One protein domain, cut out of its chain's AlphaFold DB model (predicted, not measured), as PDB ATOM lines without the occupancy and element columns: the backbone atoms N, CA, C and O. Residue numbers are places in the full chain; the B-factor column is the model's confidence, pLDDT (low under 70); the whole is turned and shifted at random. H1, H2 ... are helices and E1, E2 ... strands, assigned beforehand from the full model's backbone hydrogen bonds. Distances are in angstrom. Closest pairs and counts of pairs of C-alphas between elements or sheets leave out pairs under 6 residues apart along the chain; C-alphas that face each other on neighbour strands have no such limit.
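What this domain is: This is residues 2 to 96 and 123 to 149 of the 624 residues of an uncharacterized protein of Phytophthora kernoviae (UniProt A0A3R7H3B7). Three small, separate antiparallel units, the hairpins E1 E2 and E3 E4 and the three-stranded sheet E5 E6 E7, are set as a triangle round a loosely filled middle, with the turns from E1 to E2, from E3 to E4 and from E5 to E6 toward one end of the domain and the turn from E6 to E7 at the opposite end of its sheet. Four short helices, H1 to H4, are spread out toward the other end, and no helix touches another. The printed part has 122 residues, in the order H1 E1 E2 H2 E3 E4 H3 H4 E5 E6 E7, and its class is mixed, helices and strands. It is only just compact, close to loose, with a radius of gyration of the C-alphas of 15.9 A and spans of 42 by 34 by 26 A.

Where its parts are: H1, residues 2 to 7, begins at C-alpha 2 (-46.900, 14.764, 34.434). E1, residues 16 to 24, is 23.2 A long and bends by 56 degrees at residue 19; E2, residues 27 to 35, is 21.5 A long and bends by 63 degrees at residue 32. H2, residues 37 to 48, is 16.5 A long, from C-alpha 37 at (-36.710, 17.578, 35.180). E3, residues 52 to 58, and E4, residues 64 to 70, are 19.2 A and 20.0 A long. H3 is residues 72 to 80, 13.1 A, and H4 residues 83 to 93, 15.1 A. E5, residues 126 to 130, E6, residues 135 to 139, and E7, residues 145 to 147, follow; E7 ends at C-alpha 147 (-52.963, 6.143, 24.493).

How they stand to each other: H1 comes closest to E2 at the C-alphas of Tyr 3 and Asn 34, 6.6 A apart. H1 and H2 are close but not clearly touching, with the C-alphas of Val 2 and Ala 39 closest at 7.4 A. E1 and E2 form a hairpin, with N 20 and O 31 within hydrogen-bond range at 2.9 A. The closest C-alphas of H2 and E3 are those of Leu 46 and Val 52, 5.7 A. E3 and E4 form a hairpin, with N 55 and O 67 at 2.8 A. H3 and H4 are apart. E5, E6 and E7 form a meander, each strand the antiparallel neighbour of the one before, with N 128 and O 137 at 2.9 A and N 138 and O 146 at 2.8 A. H4 is not on this sheet. In H1, H2, H3 and H4 every O i to N i+4 pair is within hydrogen-bond range.

The domain as a whole: The C-alphas farthest apart, those of Ala 80 and Glu 132, are 43.2 A apart. Residues 79 to 84 stand free. Residues 97 to 122 are not printed, and C-alphas 96 and 123 are 11.4 A apart across the cut. Of the links that are printed whole, none is long. The mean pLDDT of the printed part is 84.7; residues 25 to 27, 60 to 61, 95 to 96 and 123 are under 70.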
ATOM      1  N   VAL A   2     -47.489  13.408  34.467       90.25
ATOM      2  CA  VAL A   2     -46.900  14.764  34.434       90.25
ATOM      3  C   VAL A   2     -46.794  15.296  33.002       90.25
ATOM      4  O   VAL A   2     -47.337  16.354  32.732       90.25
ATOM      5  N   TYR A   3     -46.218  14.515  32.081       90.88
ATOM      6  CA  TYR A   3     -46.170  14.847  30.649       90.88
ATOM      7  C   TYR A   3     -47.542  15.255  30.084       90.88
ATOM      8  O   TYR A   3     -47.698  16.331  29.528       90.88
ATOM      9  N   GLU A   4     -48.574  14.440  30.313       89.00
ATOM     10  CA  GLU A   4     -49.936  14.739  29.849       89.00
ATOM     11  C   GLU A   4     -50.485  16.036  30.464       89.00
ATOM     12  O   GLU A   4     -51.162  16.799  29.789       89.00
ATOM     13  N   ALA A   5     -50.179  16.320  31.733       88.19
ATOM     14  CA  ALA A   5     -50.593  17.561  32.382       88.19
ATOM     15  C   ALA A   5     -49.881  18.796  31.795       88.19
ATOM     16  O   ALA A   5     -50.503  19.855  31.709       88.19
ATOM     17  N   ILE A   6     -48.622  18.656  31.367       89.06
ATOM     18  CA  ILE A   6     -47.874  19.704  30.658       89.06
ATOM     19  C   ILE A   6     -48.515  19.971  29.294       89.06
ATOM     20  O   ILE A   6     -48.936  21.091  29.026       89.06
ATOM     21  N   VAL A   7     -48.727  18.926  28.485       86.81
ATOM     22  CA  VAL A   7     -49.358  19.039  27.154       86.81
ATOM     23  C   VAL A   7     -50.781  19.619  27.236       86.81
ATOM     24  O   VAL A   7     -51.226  20.332  26.339       86.81
ATOM     25  N   HIS A   8     -51.507  19.357  28.328       85.38
ATOM     26  CA  HIS A   8     -52.822  19.950  28.594       85.38
ATOM     27  C   HIS A   8     -52.779  21.391  29.151       85.38
ATOM     28  O   HIS A   8     -53.838  21.969  29.414       85.38
ATOM     29  N   GLY A   9     -51.596  21.982  29.354       85.19
ATOM     30  CA  GLY A   9     -51.419  23.344  29.874       85.19
ATOM     31  C   GLY A   9     -51.819  23.509  31.346       85.19
ATOM     32  O   GLY A   9     -52.264  24.586  31.767       85.19
ATOM     33  N   LEU A  10     -51.749  22.429  32.134       86.75
ATOM     34  CA  LEU A  10     -51.993  22.456  33.582       86.75
ATOM     35  C   LEU A  10     -50.720  22.754  34.369       86.75
ATOM     36  O   LEU A  10     -50.793  23.397  35.413       86.75
ATOM     37  N   LEU A  11     -49.580  22.276  33.872       87.50
ATOM     38  CA  LEU A  11     -48.257  22.517  34.431       87.50
ATOM     39  C   LEU A  11     -47.418  23.244  33.380       87.50
ATOM     40  O   LEU A  11     -47.355  22.791  32.245       87.50
ATOM     41  N   ALA A  12     -46.791  24.351  33.771       87.69
ATOM     42  CA  ALA A  12     -45.823  25.073  32.950       87.69
ATOM     43  C   ALA A  12     -44.420  24.581  33.321       87.69
ATOM     44  O   ALA A  12     -43.701  25.245  34.061       87.69
ATOM     45  N   PHE A  13     -44.115  23.351  32.919       89.06
ATOM     46  CA  PHE A  13     -42.817  22.712  33.115       89.06
ATOM     47  C   PHE A  13     -42.318  22.214  31.774       89.06
ATOM     48  O   PHE A  13     -43.122  21.695  31.000       89.06
ATOM     49  N   ASP A  14     -41.011  22.269  31.571       87.50
ATOM     50  CA  ASP A  14     -40.400  21.711  30.373       87.50
ATOM     51  C   ASP A  14     -40.195  20.189  30.513       87.50
ATOM     52  O   ASP A  14     -40.201  19.621  31.620       87.50
ATOM     53  N   TYR A  15     -40.046  19.498  29.385       90.94
ATOM     54  CA  TYR A  15     -39.760  18.074  29.303       90.94
ATOM     55  C   TYR A  15     -38.784  17.736  28.176       90.94
ATOM     56  O   TYR A  15     -38.813  18.283  27.074       90.94
ATOM     57  N   SER A  16     -37.998  16.695  28.425       91.50
ATOM     58  CA  SER A  16     -37.064  16.144  27.454       91.50
ATOM     59  C   SER A  16     -37.139  14.616  27.417       91.50
ATOM     60  O   SER A  16     -37.602  13.981  28.376       91.50
ATOM     61  N   PRO A  17     -36.725  13.991  26.305       92.44
ATOM     62  CA  PRO A  17     -36.641  12.543  26.229       92.44
ATOM     63  C   PRO A  17     -35.530  12.005  27.136       92.44
ATOM     64  O   PRO A  17     -34.383  12.430  27.070       92.44
ATOM     65  N   VAL A  18     -35.860  11.005  27.952       90.38
ATOM     66  CA  VAL A  18     -34.917  10.310  28.836       90.38
ATOM     67  C   VAL A  18     -35.079   8.803  28.681       90.38
ATOM     68  O   VAL A  18     -36.181   8.260  28.834       90.38
ATOM     69  N   CYS A  19     -33.973   8.100  28.438       87.56
ATOM     70  CA  CYS A  19     -33.966   6.645  28.349       87.56
ATOM     71  C   CYS A  19     -34.160   6.027  29.740       87.56
ATOM     72  O   CYS A  19     -33.278   6.040  30.600       87.56
ATOM     73  N   THR A  20     -35.345   5.472  29.980       84.81
ATOM     74  CA  THR A  20     -35.735   4.912  31.275       84.81
ATOM     75  C   THR A  20     -36.042   3.430  31.141       84.81
ATOM     76  O   THR A  20     -36.664   2.981  30.179       84.81
ATOM     77  N   SER A  21     -35.638   2.643  32.139       81.12
ATOM     78  CA  SER A  21     -36.022   1.238  32.198       81.12
ATOM     79  C   SER A  21     -37.348   1.060  32.935       81.12
ATOM     80  O   SER A  21     -37.548   1.591  34.025       81.12
ATOM     81  N   ILE A  22     -38.249   0.303  32.321       82.31
ATOM     82  CA  ILE A  22     -39.548  -0.087  32.849       82.31
ATOM     83  C   ILE A  22     -39.532  -1.587  33.083       82.31
ATOM     84  O   ILE A  22     -39.156  -2.357  32.201       82.31
ATOM     85  N   VAL A  23     -39.990  -1.996  34.261       73.81
ATOM     86  CA  VAL A  23     -40.186  -3.405  34.598       73.81
ATOM     87  C   VAL A  23     -41.673  -3.697  34.639       73.81
ATOM     88  O   VAL A  23     -42.414  -3.045  35.380       73.81
ATOM     89  N   LYS A  24     -42.109  -4.684  33.861       72.25
ATOM     90  CA  LYS A  24     -43.469  -5.210  33.927       72.25
ATOM     91  C   LYS A  24     -43.466  -6.708  33.636       72.25
ATOM     92  O   LYS A  24     -42.804  -7.144  32.705       72.25
ATOM     93  N   ASP A  25     -44.213  -7.472  34.431       66.12
ATOM     94  CA  ASP A  25     -44.399  -8.918  34.250       66.12
ATOM     95  C   ASP A  25     -43.056  -9.693  34.180       66.12
ATOM     96  O   ASP A  25     -42.887 -10.606  33.376       66.12
ATOM     97  N   GLY A  26     -42.070  -9.288  34.996       62.34
ATOM     98  CA  GLY A  26     -40.721  -9.879  35.028       62.34
ATOM     99  C   GLY A  26     -39.852  -9.573  33.800       62.34
ATOM    100  O   GLY A  26     -38.812 -10.204  33.606       62.34
ATOM    101  N   GLN A  27     -40.285  -8.643  32.943       65.06
ATOM    102  CA  GLN A  27     -39.525  -8.161  31.798       65.06
ATOM    103  C   GLN A  27     -39.121  -6.703  32.008       65.06
ATOM    104  O   GLN A  27     -39.952  -5.814  32.208       65.06
ATOM    105  N   SER A  28     -37.816  -6.469  31.926       73.19
ATOM    106  CA  SER A  28     -37.204  -5.149  31.950       73.19
ATOM    107  C   SER A  28     -36.990  -4.673  30.517       73.19
ATOM    108  O   SER A  28     -36.113  -5.193  29.834       73.19
ATOM    109  N   ARG A  29     -37.724  -3.646  30.094       79.44
ATOM    110  CA  ARG A  29     -37.550  -2.978  28.798       79.44
ATOM    111  C   ARG A  29     -37.086  -1.544  29.002       79.44
ATOM    112  O   ARG A  29     -37.345  -0.946  30.046       79.44
ATOM    113  N   ARG A  30     -36.378  -0.981  28.042       83.88
ATOM    114  CA  ARG A  30     -35.927   0.406  28.035       83.88
ATOM    115  C   ARG A  30     -36.684   1.166  26.975       83.88
ATOM    116  O   ARG A  30     -36.901   0.682  25.869       83.88
ATOM    117  N   LEU A  31     -37.151   2.337  27.368       87.38
ATOM    118  CA  LEU A  31     -37.962   3.198  26.534       87.38
ATOM    119  C   LEU A  31     -37.495   4.628  26.727       87.38
ATOM    120  O   LEU A  31     -37.207   5.055  27.849       87.38
ATOM    121  N   TRP A  32     -37.489   5.367  25.632       90.00
ATOM    122  CA  TRP A  32     -37.417   6.812  25.673       90.00
ATOM    123  C   TRP A  32     -38.761   7.348  26.158       90.00
ATOM    124  O   TRP A  32     -39.812   6.994  25.622       90.00
ATOM    125  N   LEU A  33     -38.722   8.130  27.234       92.25
ATOM    126  CA  LEU A  33     -39.893   8.764  27.823       92.25
ATOM    127  C   LEU A  33     -39.666  10.264  27.889       92.25
ATOM    128  O   LEU A  33     -38.625  10.696  28.373       92.25
ATOM    129  N   ASN A  34     -40.673  11.040  27.515       92.62
ATOM    130  CA  ASN A  34     -40.702  12.470  27.784       92.62
ATOM    131  C   ASN A  34     -40.889  12.704  29.289       92.62
ATOM    132  O   ASN A  34     -41.960  12.454  29.859       92.62
ATOM    133  N   VAL A  35     -39.821  13.144  29.953       92.38
ATOM    134  CA  VAL A  35     -39.765  13.364  31.398       92.38
ATOM    135  C   VAL A  35     -39.398  14.813  31.687       92.38
ATOM    136  O   VAL A  35     -38.464  15.362  31.119       92.38
ATOM    137  N   SER A  36     -40.119  15.417  32.628       92.69
ATOM    138  CA  SER A  36     -39.821  16.760  33.116       92.69
ATOM    139  C   SER A  36     -38.831  16.713  34.278       92.69
ATOM    140  O   SER A  36     -39.107  16.089  35.313       92.69
ATOM    141  N   HIS A  37     -37.683  17.374  34.109       90.88
ATOM    142  CA  HIS A  37     -36.710  17.578  35.180       90.88
ATOM    143  C   HIS A  37     -37.208  18.604  36.205       90.88
ATOM    144  O   HIS A  37     -37.041  18.370  37.402       90.88
ATOM    145  N   ASP A  38     -37.942  19.632  35.774       90.62
ATOM    146  CA  ASP A  38     -38.600  20.594  36.670       90.62
ATOM    147  C   ASP A  38     -39.587  19.909  37.611       90.62
ATOM    148  O   ASP A  38     -39.591  20.141  38.819       90.62
ATOM    149  N   ALA A  39     -40.392  18.984  37.085       91.75
ATOM    150  CA  ALA A  39     -41.319  18.226  37.911       91.75
ATOM    151  C   ALA A  39     -40.599  17.306  38.911       91.75
ATOM    152  O   ALA A  39     -41.111  17.079  40.009       91.75
ATOM    153  N   ARG A  40     -39.423  16.762  38.558       91.31
ATOM    154  CA  ARG A  40     -38.594  15.990  39.501       91.31
ATOM    155  C   ARG A  40     -38.046  16.891  40.607       91.31
ATOM    156  O   ARG A  40     -38.188  16.528  41.772       91.31
ATOM    157  N   ALA A  41     -37.523  18.067  40.257       91.12
ATOM    158  CA  ALA A  41     -37.057  19.062  41.220       91.12
ATOM    159  C   ALA A  41     -38.188  19.496  42.171       91.12
ATOM    160  O   ALA A  41     -38.021  19.465  43.387       91.12
ATOM    161  N   ALA A  42     -39.389  19.750  41.643       92.12
ATOM    162  CA  ALA A  42     -40.557  20.081  42.455       92.12
ATOM    163  C   ALA A  42     -40.941  18.955  43.438       92.12
ATOM    164  O   ALA A  42     -41.352  19.223  44.567       92.12
ATOM    165  N   ILE A  43     -40.810  17.678  43.049       92.12
ATOM    166  CA  ILE A  43     -41.033  16.544  43.965       92.12
ATOM    167  C   ILE A  43     -39.977  16.514  45.076       92.12
ATOM    168  O   ILE A  43     -40.317  16.223  46.229       92.12
ATOM    169  N   ASP A  44     -38.721  16.816  44.752       90.50
ATOM    170  CA  ASP A  44     -37.651  16.905  45.741       90.50
ATOM    171  C   ASP A  44     -37.889  18.065  46.721       90.50
ATOM    172  O   ASP A  44     -37.799  17.845  47.930       90.50
ATOM    173  N   ASP A  45     -38.348  19.228  46.254       92.44
ATOM    174  CA  ASP A  45     -38.746  20.350  47.116       92.44
ATOM    175  C   ASP A  45     -39.900  19.970  48.056       92.44
ATOM    176  O   ASP A  45     -39.856  20.219  49.265       92.44
ATOM    177  N   LEU A  46     -40.935  19.295  47.539       93.12
ATOM    178  CA  LEU A  46     -42.045  18.792  48.360       93.12
ATOM    179  C   LEU A  46     -41.566  17.803  49.432       93.12
ATOM    180  O   LEU A  46     -42.146  17.721  50.522       93.12
ATOM    181  N   ARG A  47     -40.517  17.038  49.136       92.69
ATOM    182  CA  ARG A  47     -39.901  16.110  50.080       92.69
ATOM    183  C   ARG A  47     -39.052  16.842  51.120       92.69
ATOM    184  O   ARG A  47     -39.152  16.497  52.298       92.69
ATOM    185  N   GLU A  48     -38.271  17.846  50.725       91.88
ATOM    186  CA  GLU A  48     -37.504  18.703  51.641       91.88
ATOM    187  C   GLU A  48     -38.424  19.451  52.621       91.88
ATOM    188  O   GLU A  48     -38.111  19.568  53.805       91.88
ATOM    189  N   GLN A  49     -39.611  19.866  52.167       92.88
ATOM    190  CA  GLN A  49     -40.633  20.515  52.999       92.88
ATOM    191  C   GLN A  49     -41.477  19.538  53.848       92.88
ATOM    192  O   GLN A  49     -42.434  19.949  54.511       92.88
ATOM    193  N   GLU A  50     -41.146  18.241  53.842       92.94
ATOM    194  CA  GLU A  50     -41.862  17.162  54.546       92.94
ATOM    195  C   GLU A  50     -43.348  17.011  54.150       92.94
ATOM    196  O   GLU A  50     -44.172  16.472  54.905       92.94
ATOM    197  N   LEU A  51     -43.717  17.468  52.954       93.19
ATOM    198  CA  LEU A  51     -45.062  17.313  52.393       93.19
ATOM    199  C   LEU A  51     -45.244  15.919  51.774       93.19
ATOM    200  O   LEU A  51     -46.331  15.338  51.819       93.19
ATOM    201  N   VAL A  52     -44.161  15.333  51.270       94.06
ATOM    202  CA  VAL A  52     -44.153  13.988  50.689       94.06
ATOM    203  C   VAL A  52     -43.067  13.137  51.341       94.06
ATOM    204  O   VAL A  52     -41.911  13.535  51.456       94.06
ATOM    205  N   LYS A  53     -43.432  11.925  51.760       92.69
ATOM    206  CA  LYS A  53     -42.491  10.879  52.170       92.69
ATOM    207  C   LYS A  53     -42.137  10.014  50.971       92.69
ATOM    208  O   LYS A  53     -43.003   9.694  50.163       92.69
ATOM    209  N   ALA A  54     -40.881   9.590  50.900       92.62
ATOM    210  CA  ALA A  54     -40.387   8.690  49.868       92.62
ATOM    211  C   ALA A  54     -39.901   7.381  50.499       92.62
ATOM    212  O   ALA A  54     -39.102   7.395  51.438       92.62
ATOM    213  N   LEU A  55     -40.364   6.256  49.966       91.25
ATOM    214  CA  LEU A  55     -39.887   4.917  50.275       91.25
ATOM    215  C   LEU A  55     -39.116   4.394  49.063       91.25
ATOM    216  O   LEU A  55     -39.689   4.199  47.992       91.25
ATOM    217  N   LYS A  56     -37.818   4.144  49.237       90.19
ATOM    218  CA  LYS A  56     -37.012   3.459  48.224       90.19
ATOM    219  C   LYS A  56     -37.245   1.955  48.336       90.19
ATOM    220  O   LYS A  56     -37.102   1.380  49.411       90.19
ATOM    221  N   THR A  57     -37.611   1.341  47.224       86.81
ATOM    222  CA  THR A  57     -37.882  -0.091  47.063       86.81
ATOM    223  C   THR A  57     -37.131  -0.604  45.835       86.81
ATOM    224  O   THR A  57     -36.492   0.178  45.126       86.81
ATOM    225  N   CYS A  58     -37.181  -1.904  45.567       80.50
ATOM    226  CA  CYS A  58     -36.657  -2.479  44.333       80.50
ATOM    227  C   CYS A  58     -37.713  -3.353  43.652       80.50
ATOM    228  O   CYS A  58     -38.552  -3.953  44.324       80.50
ATOM    229  N   SER A  59     -37.679  -3.399  42.322       75.62
ATOM    230  CA  SER A  59     -38.469  -4.343  41.532       75.62
ATOM    231  C   SER A  59     -37.883  -5.758  41.599       75.62
ATOM    232  O   SER A  59     -36.780  -5.960  42.112       75.62
ATOM    233  N   GLU A  60     -38.604  -6.731  41.036       69.06
ATOM    234  CA  GLU A  60     -38.138  -8.120  40.890       69.06
ATOM    235  C   GLU A  60     -36.828  -8.225  40.086       69.06
ATOM    236  O   GLU A  60     -35.999  -9.079  40.375       69.06
ATOM    237  N   ASP A  61     -36.589  -7.295  39.156       67.00
ATOM    238  CA  ASP A  61     -35.355  -7.207  38.356       67.00
ATOM    239  C   ASP A  61     -34.277  -6.314  39.002       67.00
ATOM    240  O   ASP A  61     -33.409  -5.758  38.315       67.00
ATOM    241  N   PHE A  62     -34.350  -6.120  40.323       72.31
ATOM    242  CA  PHE A  62     -33.417  -5.314  41.116       72.31
ATOM    243  C   PHE A  62     -33.300  -3.850  40.663       72.31
ATOM    244  O   PHE A  62     -32.288  -3.191  40.914       72.31
ATOM    245  N   GLN A  63     -34.328  -3.305  40.006       74.50
ATOM    246  CA  GLN A  63     -34.333  -1.888  39.650       74.50
ATOM    247  C   GLN A  63     -34.818  -1.046  40.827       74.50
ATOM    248  O   GLN A  63     -35.852  -1.377  41.413       74.50
ATOM    249  N   PRO A  64     -34.119   0.043  41.185       80.56
ATOM    250  CA  PRO A  64     -34.573   0.925  42.245       80.56
ATOM    251  C   PRO A  64     -35.872   1.617  41.824       80.56
ATOM    252  O   PRO A  64     -35.972   2.174  40.735       80.56
ATOM    253  N   SER A  65     -36.856   1.611  42.714       83.38
ATOM    254  CA  SER A  65     -38.130   2.304  42.552       83.38
ATOM    255  C   SER A  65     -38.395   3.174  43.774       83.38
ATOM    256  O   SER A  65     -38.066   2.796  44.900       83.38
ATOM    257  N   THR A  66     -38.986   4.347  43.568       88.50
ATOM    258  CA  THR A  66     -39.347   5.254  44.664       88.50
ATOM    259  C   THR A  66     -40.859   5.369  44.739       88.50
ATOM    260  O   THR A  66     -41.502   5.837  43.804       88.50
ATOM    261  N   ALA A  67     -41.424   4.931  45.861       89.31
ATOM    262  CA  ALA A  67     -42.832   5.099  46.173       89.31
ATOM    263  C   ALA A  67     -43.022   6.363  47.018       89.31
ATOM    264  O   ALA A  67     -42.299   6.577  47.992       89.31
ATOM    265  N   TYR A  68     -44.005   7.183  46.663       90.25
ATOM    266  CA  TYR A  68     -44.292   8.438  47.350       90.25
ATOM    267  C   TYR A  68     -45.591   8.340  48.153       90.25
ATOM    268  O   TYR A  68     -46.579   7.774  47.688       90.25
ATOM    269  N   GLN A  69     -45.594   8.904  49.361       92.25
ATOM    270  CA  GLN A  69     -46.762   8.996  50.232       92.25
ATOM    271  C   GLN A  69     -46.943  10.434  50.722       92.25
ATOM    272  O   GLN A  69     -46.039  11.020  51.313       92.25
ATOM    273  N   VAL A  70     -48.139  10.982  50.522       92.12
ATOM    274  CA  VAL A  70     -48.521  12.320  50.998       92.12
ATOM    275  C   VAL A  70     -48.605  12.333  52.531       92.12
ATOM    276  O   VAL A  70     -49.123  11.393  53.138       92.12
ATOM    277  N   THR A  71     -48.085  13.380  53.178       93.81
ATOM    278  CA  THR A  71     -48.151  13.538  54.641       93.81
ATOM    279  C   THR A  71     -49.413  14.275  55.091       93.81
ATOM    280  O   THR A  71     -50.055  14.977  54.316       93.81
ATOM    281  N   ALA A  72     -49.754  14.184  56.382       91.38
ATOM    282  CA  ALA A  72     -50.875  14.943  56.946       91.38
ATOM    283  C   ALA A  72     -50.697  16.468  56.784       91.38
ATOM    284  O   ALA A  72     -51.669  17.176  56.542       91.38
ATOM    285  N   ARG A  73     -49.449  16.967  56.852       91.69
ATOM    286  CA  ARG A  73     -49.120  18.381  56.598       91.69
ATOM    287  C   ARG A  73     -49.477  18.784  55.169       91.69
ATOM    288  O   ARG A  73     -50.053  19.848  54.963       91.69
ATOM    289  N   ALA A  74     -49.170  17.924  54.201       91.00
ATOM    290  CA  ALA A  74     -49.561  18.147  52.819       91.00
ATOM    291  C   ALA A  74     -51.075  18.128  52.635       91.00
ATOM    292  O   ALA A  74     -51.579  18.986  51.927       91.00
ATOM    293  N   SER A  75     -51.816  17.248  53.313       88.81
ATOM    294  CA  SER A  75     -53.285  17.285  53.274       88.81
ATOM    295  C   SER A  75     -53.844  18.640  53.728       88.81
ATOM    296  O   SER A  75     -54.694  19.201  53.045       88.81
ATOM    297  N   THR A  76     -53.309  19.223  54.805       89.12
ATOM    298  CA  THR A  76     -53.700  20.573  55.251       89.12
ATOM    299  C   THR A  76     -53.295  21.662  54.252       89.12
ATOM    300  O   THR A  76     -54.059  22.589  54.001       89.12
ATOM    301  N   ALA A  77     -52.111  21.561  53.640       87.44
ATOM    302  CA  ALA A  77     -51.685  22.503  52.602       87.44
ATOM    303  C   ALA A  77     -52.570  22.414  51.345       87.44
ATOM    304  O   ALA A  77     -52.925  23.437  50.760       87.44
ATOM    305  N   LEU A  78     -52.992  21.202  50.968       86.94
ATOM    306  CA  LEU A  78     -53.929  20.972  49.873       86.94
ATOM    307  C   LEU A  78     -55.292  21.610  50.165       86.94
ATOM    308  O   LEU A  78     -55.912  22.141  49.250       86.94
ATOM    309  N   GLU A  79     -55.765  21.641  51.415       86.69
ATOM    310  CA  GLU A  79     -57.006  22.349  51.771       86.69
ATOM    311  C   GLU A  79     -56.926  23.855  51.471       86.69
ATOM    312  O   GLU A  79     -57.907  24.418  50.984       86.69
ATOM    313  N   ALA A  80     -55.755  24.473  51.640       87.19
ATOM    314  CA  ALA A  80     -55.531  25.897  51.388       87.19
ATOM    315  C   ALA A  80     -55.396  26.276  49.898       87.19
ATOM    316  O   ALA A  80     -55.447  27.464  49.572       87.19
ATOM    317  N   LEU A  81     -55.241  25.305  48.986       87.19
ATOM    318  CA  LEU A  81     -55.132  25.583  47.549       87.19
ATOM    319  C   LEU A  81     -56.416  26.228  46.985       87.19
ATOM    320  O   LEU A  81     -57.523  25.844  47.393       87.19
ATOM    321  N   PRO A  82     -56.295  27.148  46.006       91.56
ATOM    322  CA  PRO A  82     -57.441  27.764  45.347       91.56
ATOM    323  C   PRO A  82     -58.397  26.720  44.763       91.56
ATOM    324  O   PRO A  82     -57.981  25.779  44.087       91.56
ATOM    325  N   ALA A  83     -59.701  26.917  44.969       87.81
ATOM    326  CA  ALA A  83     -60.728  26.010  44.448       87.81
ATOM    327  C   ALA A  83     -60.665  25.861  42.918       87.81
ATOM    328  O   ALA A  83     -60.913  24.779  42.397       87.81
ATOM    329  N   ARG A  84     -60.268  26.928  42.211       87.94
ATOM    330  CA  ARG A  84     -60.070  26.920  40.756       87.94
ATOM    331  C   ARG A  84     -59.023  25.893  40.320       87.94
ATOM    332  O   ARG A  84     -59.257  25.172  39.359       87.94
ATOM    333  N   ASP A  85     -57.887  25.834  41.007       85.25
ATOM    334  CA  ASP A  85     -56.780  24.956  40.612       85.25
ATOM    335  C   ASP A  85     -57.092  23.499  40.951       85.25
ATOM    336  O   ASP A  85     -56.815  22.609  40.150       85.25
ATOM    337  N   LYS A  86     -57.772  23.266  42.084       85.19
ATOM    338  CA  LYS A  86     -58.330  21.950  42.431       85.19
ATOM    339  C   LYS A  86     -59.290  21.460  41.360       85.19
ATOM    340  O   LYS A  86     -59.111  20.359  40.867       85.19
ATOM    341  N   GLN A  87     -60.239  22.303  40.949       86.06
ATOM    342  CA  GLN A  87     -61.211  21.944  39.922       86.06
ATOM    343  C   GLN A  87     -60.533  21.626  38.585       86.06
ATOM    344  O   GLN A  87     -60.850  20.612  37.982       86.06
ATOM    345  N   ARG A  88     -59.543  22.422  38.149       86.00
ATOM    346  CA  ARG A  88     -58.777  22.125  36.922       86.00
ATOM    347  C   ARG A  88     -58.052  20.778  36.995       86.00
ATOM    348  O   ARG A  88     -57.980  20.076  35.990       86.00
ATOM    349  N   LEU A  89     -57.496  20.431  38.157       85.50
ATOM    350  CA  LEU A  89     -56.822  19.150  38.365       85.50
ATOM    351  C   LEU A  89     -57.826  17.993  38.435       85.50
ATOM    352  O   LEU A  89     -57.593  16.954  37.822       85.50
ATOM    353  N   ASP A  90     -58.943  18.175  39.134       84.19
ATOM    354  CA  ASP A  90     -60.019  17.192  39.222       84.19
ATOM    355  C   ASP A  90     -60.619  16.932  37.835       84.19
ATOM    356  O   ASP A  90     -60.740  15.775  37.453       84.19
ATOM    357  N   ASP A  91     -60.880  17.962  37.026       82.81
ATOM    358  CA  ASP A  91     -61.368  17.841  35.641       82.81
ATOM    359  C   ASP A  91     -60.393  17.077  34.724       82.81
ATOM    360  O   ASP A  91     -60.794  16.499  33.713       82.81
ATOM    361  N   PHE A  92     -59.100  17.078  35.055       83.69
ATOM    362  CA  PHE A  92     -58.072  16.331  34.333       83.69
ATOM    363  C   PHE A  92     -57.942  14.883  34.817       83.69
ATOM    364  O   PHE A  92     -57.791  13.960  34.012       83.69
ATOM    365  N   LEU A  93     -57.981  14.675  36.137       80.31
ATOM    366  CA  LEU A  93     -57.857  13.359  36.767       80.31
ATOM    367  C   LEU A  93     -59.151  12.540  36.685       80.31
ATOM    368  O   LEU A  93     -59.094  11.308  36.741       80.31
ATOM    369  N   THR A  94     -60.291  13.216  36.564       74.06
ATOM    370  CA  THR A  94     -61.638  12.651  36.457       74.06
ATOM    371  C   THR A  94     -62.236  12.957  35.082       74.06
ATOM    372  O   THR A  94     -61.727  13.780  34.330       74.06
ATOM    373  N   CYS A  95     -63.277  12.230  34.674       54.56
ATOM    374  CA  CYS A  95     -63.868  12.439  33.354       54.56
ATOM    375  C   CYS A  95     -64.776  13.688  33.354       54.56
ATOM    376  O   CYS A  95     -65.626  13.792  34.244       54.56
ATOM    377  N   PRO A  96     -64.699  14.589  32.354       45.06
ATOM    378  CA  PRO A  96     -65.685  15.651  32.198       45.06
ATOM    379  C   PRO A  96     -67.008  15.025  31.747       45.06
ATOM    380  O   PRO A  96     -67.190  14.707  30.572       45.06
ATOM    381  N   PRO A 123     -62.395   6.833  40.970       64.31
ATOM    382  CA  PRO A 123     -62.749   7.756  39.896       64.31
ATOM    383  C   PRO A 123     -61.510   8.336  39.203       64.31
ATOM    384  O   PRO A 123     -61.638   8.988  38.170       64.31
ATOM    385  N   LEU A 124     -60.325   8.100  39.775       72.44
ATOM    386  CA  LEU A 124     -59.045   8.557  39.269       72.44
ATOM    387  C   LEU A 124     -58.599   7.776  38.031       72.44
ATOM    388  O   LEU A 124     -58.722   6.552  37.937       72.44
ATOM    389  N   LEU A 125     -57.983   8.514  37.116       80.00
ATOM    390  CA  LEU A 125     -57.306   7.994  35.941       80.00
ATOM    391  C   LEU A 125     -56.278   6.904  36.307       80.00
ATOM    392  O   LEU A 125     -55.342   7.122  37.078       80.00
ATOM    393  N   LYS A 126     -56.435   5.714  35.718       83.12
ATOM    394  CA  LYS A 126     -55.541   4.565  35.904       83.12
ATOM    395  C   LYS A 126     -54.566   4.461  34.737       83.12
ATOM    396  O   LYS A 126     -54.980   4.365  33.586       83.12
ATOM    397  N   ILE A 127     -53.271   4.394  35.034       86.25
ATOM    398  CA  ILE A 127     -52.226   4.170  34.027       86.25
ATOM    399  C   ILE A 127     -51.903   2.679  33.954       86.25
ATOM    400  O   ILE A 127     -51.685   2.026  34.975       86.25
ATOM    401  N   THR A 128     -51.843   2.138  32.743       86.62
ATOM    402  CA  THR A 128     -51.365   0.776  32.481       86.62
ATOM    403  C   THR A 128     -50.354   0.795  31.345       86.62
ATOM    404  O   THR A 128     -50.593   1.446  30.334       86.62
ATOM    405  N   TYR A 129     -49.247   0.076  31.494       87.00
ATOM    406  CA  TYR A 129     -48.249  -0.092  30.437       87.00
ATOM    407  C   TYR A 129     -48.543  -1.365  29.630       87.00
ATOM    408  O   TYR A 129     -48.790  -2.423  30.215       87.00
ATOM    409  N   ASP A 130     -48.551  -1.269  28.304       85.25
ATOM    410  CA  ASP A 130     -48.608  -2.407  27.388       85.25
ATOM    411  C   ASP A 130     -47.182  -2.760  26.939       85.25
ATOM    412  O   ASP A 130     -46.565  -2.006  26.187       85.25
ATOM    413  N   ALA A 131     -46.669  -3.899  27.411       78.81
ATOM    414  CA  ALA A 131     -45.298  -4.335  27.151       78.81
ATOM    415  C   ALA A 131     -45.066  -4.772  25.695       78.81
ATOM    416  O   ALA A 131     -43.968  -4.568  25.174       78.81
ATOM    417  N   GLU A 132     -46.089  -5.313  25.022       78.50
ATOM    418  CA  GLU A 132     -45.974  -5.763  23.629       78.50
ATOM    419  C   GLU A 132     -45.817  -4.563  22.699       78.50
ATOM    420  O   GLU A 132     -44.907  -4.508  21.871       78.50
ATOM    421  N   ARG A 133     -46.682  -3.558  22.880       80.12
ATOM    422  CA  ARG A 133     -46.680  -2.343  22.056       80.12
ATOM    423  C   ARG A 133     -45.707  -1.273  22.537       80.12
ATOM    424  O   ARG A 133     -45.438  -0.341  21.791       80.12
ATOM    425  N   GLY A 134     -45.203  -1.381  23.764       80.00
ATOM    426  CA  GLY A 134     -44.342  -0.366  24.366       80.00
ATOM    427  C   GLY A 134     -45.064   0.945  24.684       80.00
ATOM    428  O   GLY A 134     -44.416   1.978  24.759       80.00
ATOM    429  N   GLN A 135     -46.388   0.919  24.871       86.81
ATOM    430  CA  GLN A 135     -47.223   2.120  24.991       86.81
ATOM    431  C   GLN A 135     -47.906   2.216  26.354       86.81
ATOM    432  O   GLN A 135     -48.302   1.212  26.954       86.81
ATOM    433  N   PHE A 136     -48.128   3.443  26.820       89.19
ATOM    434  CA  PHE A 136     -48.916   3.698  28.020       89.19
ATOM    435  C   PHE A 136     -50.372   3.969  27.665       89.19
ATOM    436  O   PHE A 136     -50.687   4.794  26.813       89.19
ATOM    437  N   ARG A 137     -51.277   3.293  28.365       88.62
ATOM    438  CA  ARG A 137     -52.720   3.492  28.267       88.62
ATOM    439  C   ARG A 137     -53.234   4.186  29.516       88.62
ATOM    440  O   ARG A 137     -52.959   3.745  30.633       88.62
ATOM    441  N   LEU A 138     -54.011   5.236  29.303       86.38
ATOM    442  CA  LEU A 138     -54.724   5.980  30.328       86.38
ATOM    443  C   LEU A 138     -56.173   5.502  30.297       86.38
ATOM    444  O   LEU A 138     -56.882   5.696  29.312       86.38
ATOM    445  N   ARG A 139     -56.606   4.829  31.359       83.69
ATOM    446  CA  ARG A 139     -57.972   4.333  31.507       83.69
ATOM    447  C   ARG A 139     -58.727   5.220  32.481       83.69
ATOM    448  O   ARG A 139     -58.308   5.376  33.627       83.69
ATOM    449  N   ARG A 140     -59.851   5.763  32.032       79.12
ATOM    450  CA  ARG A 140     -60.764   6.549  32.863       79.12
ATOM    451  C   ARG A 140     -61.832   5.654  33.497       79.12
ATOM    452  O   ARG A 140     -62.006   4.491  33.116       79.12
ATOM    453  N   SER A 141     -62.522   6.200  34.492       72.00
ATOM    454  CA  SER A 141     -63.583   5.520  35.246       72.00
ATOM    455  C   SER A 141     -64.802   5.162  34.390       72.00
ATOM    456  O   SER A 141     -65.421   4.133  34.625       72.00
ATOM    457  N   ASP A 142     -65.082   5.930  33.335       70.81
ATOM    458  CA  ASP A 142     -66.136   5.652  32.345       70.81
ATOM    459  C   ASP A 142     -65.808   4.486  31.388       70.81
ATOM    460  O   ASP A 142     -66.613   4.130  30.527       70.81
ATOM    461  N   GLY A 143     -64.623   3.881  31.522       73.50
ATOM    462  CA  GLY A 143     -64.145   2.802  30.664       73.50
ATOM    463  C   GLY A 143     -63.461   3.270  29.377       73.50
ATOM    464  O   GLY A 143     -62.955   2.419  28.643       73.50
ATOM    465  N   SER A 144     -63.384   4.579  29.115       78.19
ATOM    466  CA  SER A 144     -62.608   5.113  27.998       78.19
ATOM    467  C   SER A 144     -61.111   4.876  28.214       78.19
ATOM    468  O   SER A 144     -60.585   4.944  29.332       78.19
ATOM    469  N   VAL A 145     -60.418   4.540  27.127       83.25
ATOM    470  CA  VAL A 145     -58.980   4.277  27.122       83.25
ATOM    471  C   VAL A 145     -58.346   5.156  26.057       83.25
ATOM    472  O   VAL A 145     -58.665   5.015  24.879       83.25
ATOM    473  N   SER A 146     -57.441   6.038  26.467       85.00
ATOM    474  CA  SER A 146     -56.576   6.788  25.558       85.00
ATOM    475  C   SER A 146     -55.144   6.263  25.628       85.00
ATOM    476  O   SER A 146     -54.721   5.672  26.626       85.00
ATOM    477  N   VAL A 147     -54.399   6.433  24.539       88.50
ATOM    478  CA  VAL A 147     -52.963   6.143  24.493       88.50
ATOM    479  C   VAL A 147     -52.226   7.436  24.819       88.50
ATOM    480  O   VAL A 147     -52.525   8.476  24.240       88.50
ATOM    481  N   SER A 148     -51.321   7.368  25.790       89.75
ATOM    482  CA  SER A 148     -50.455   8.480  26.174       89.75
ATOM    483  C   SER A 148     -49.347   8.646  25.146       89.75
ATOM    484  O   SER A 148     -48.796   7.651  24.675       89.75
ATOM    485  N   ARG A 149     -48.991   9.899  24.861       89.50
ATOM    486  CA  ARG A 149     -47.930  10.254  23.907       89.50
ATOM    487  C   ARG A 149     -46.560  10.400  24.570       89.50
ATOM    488  O   ARG A 149     -45.613  10.863  23.960       89.50
TER     489      ARG A 149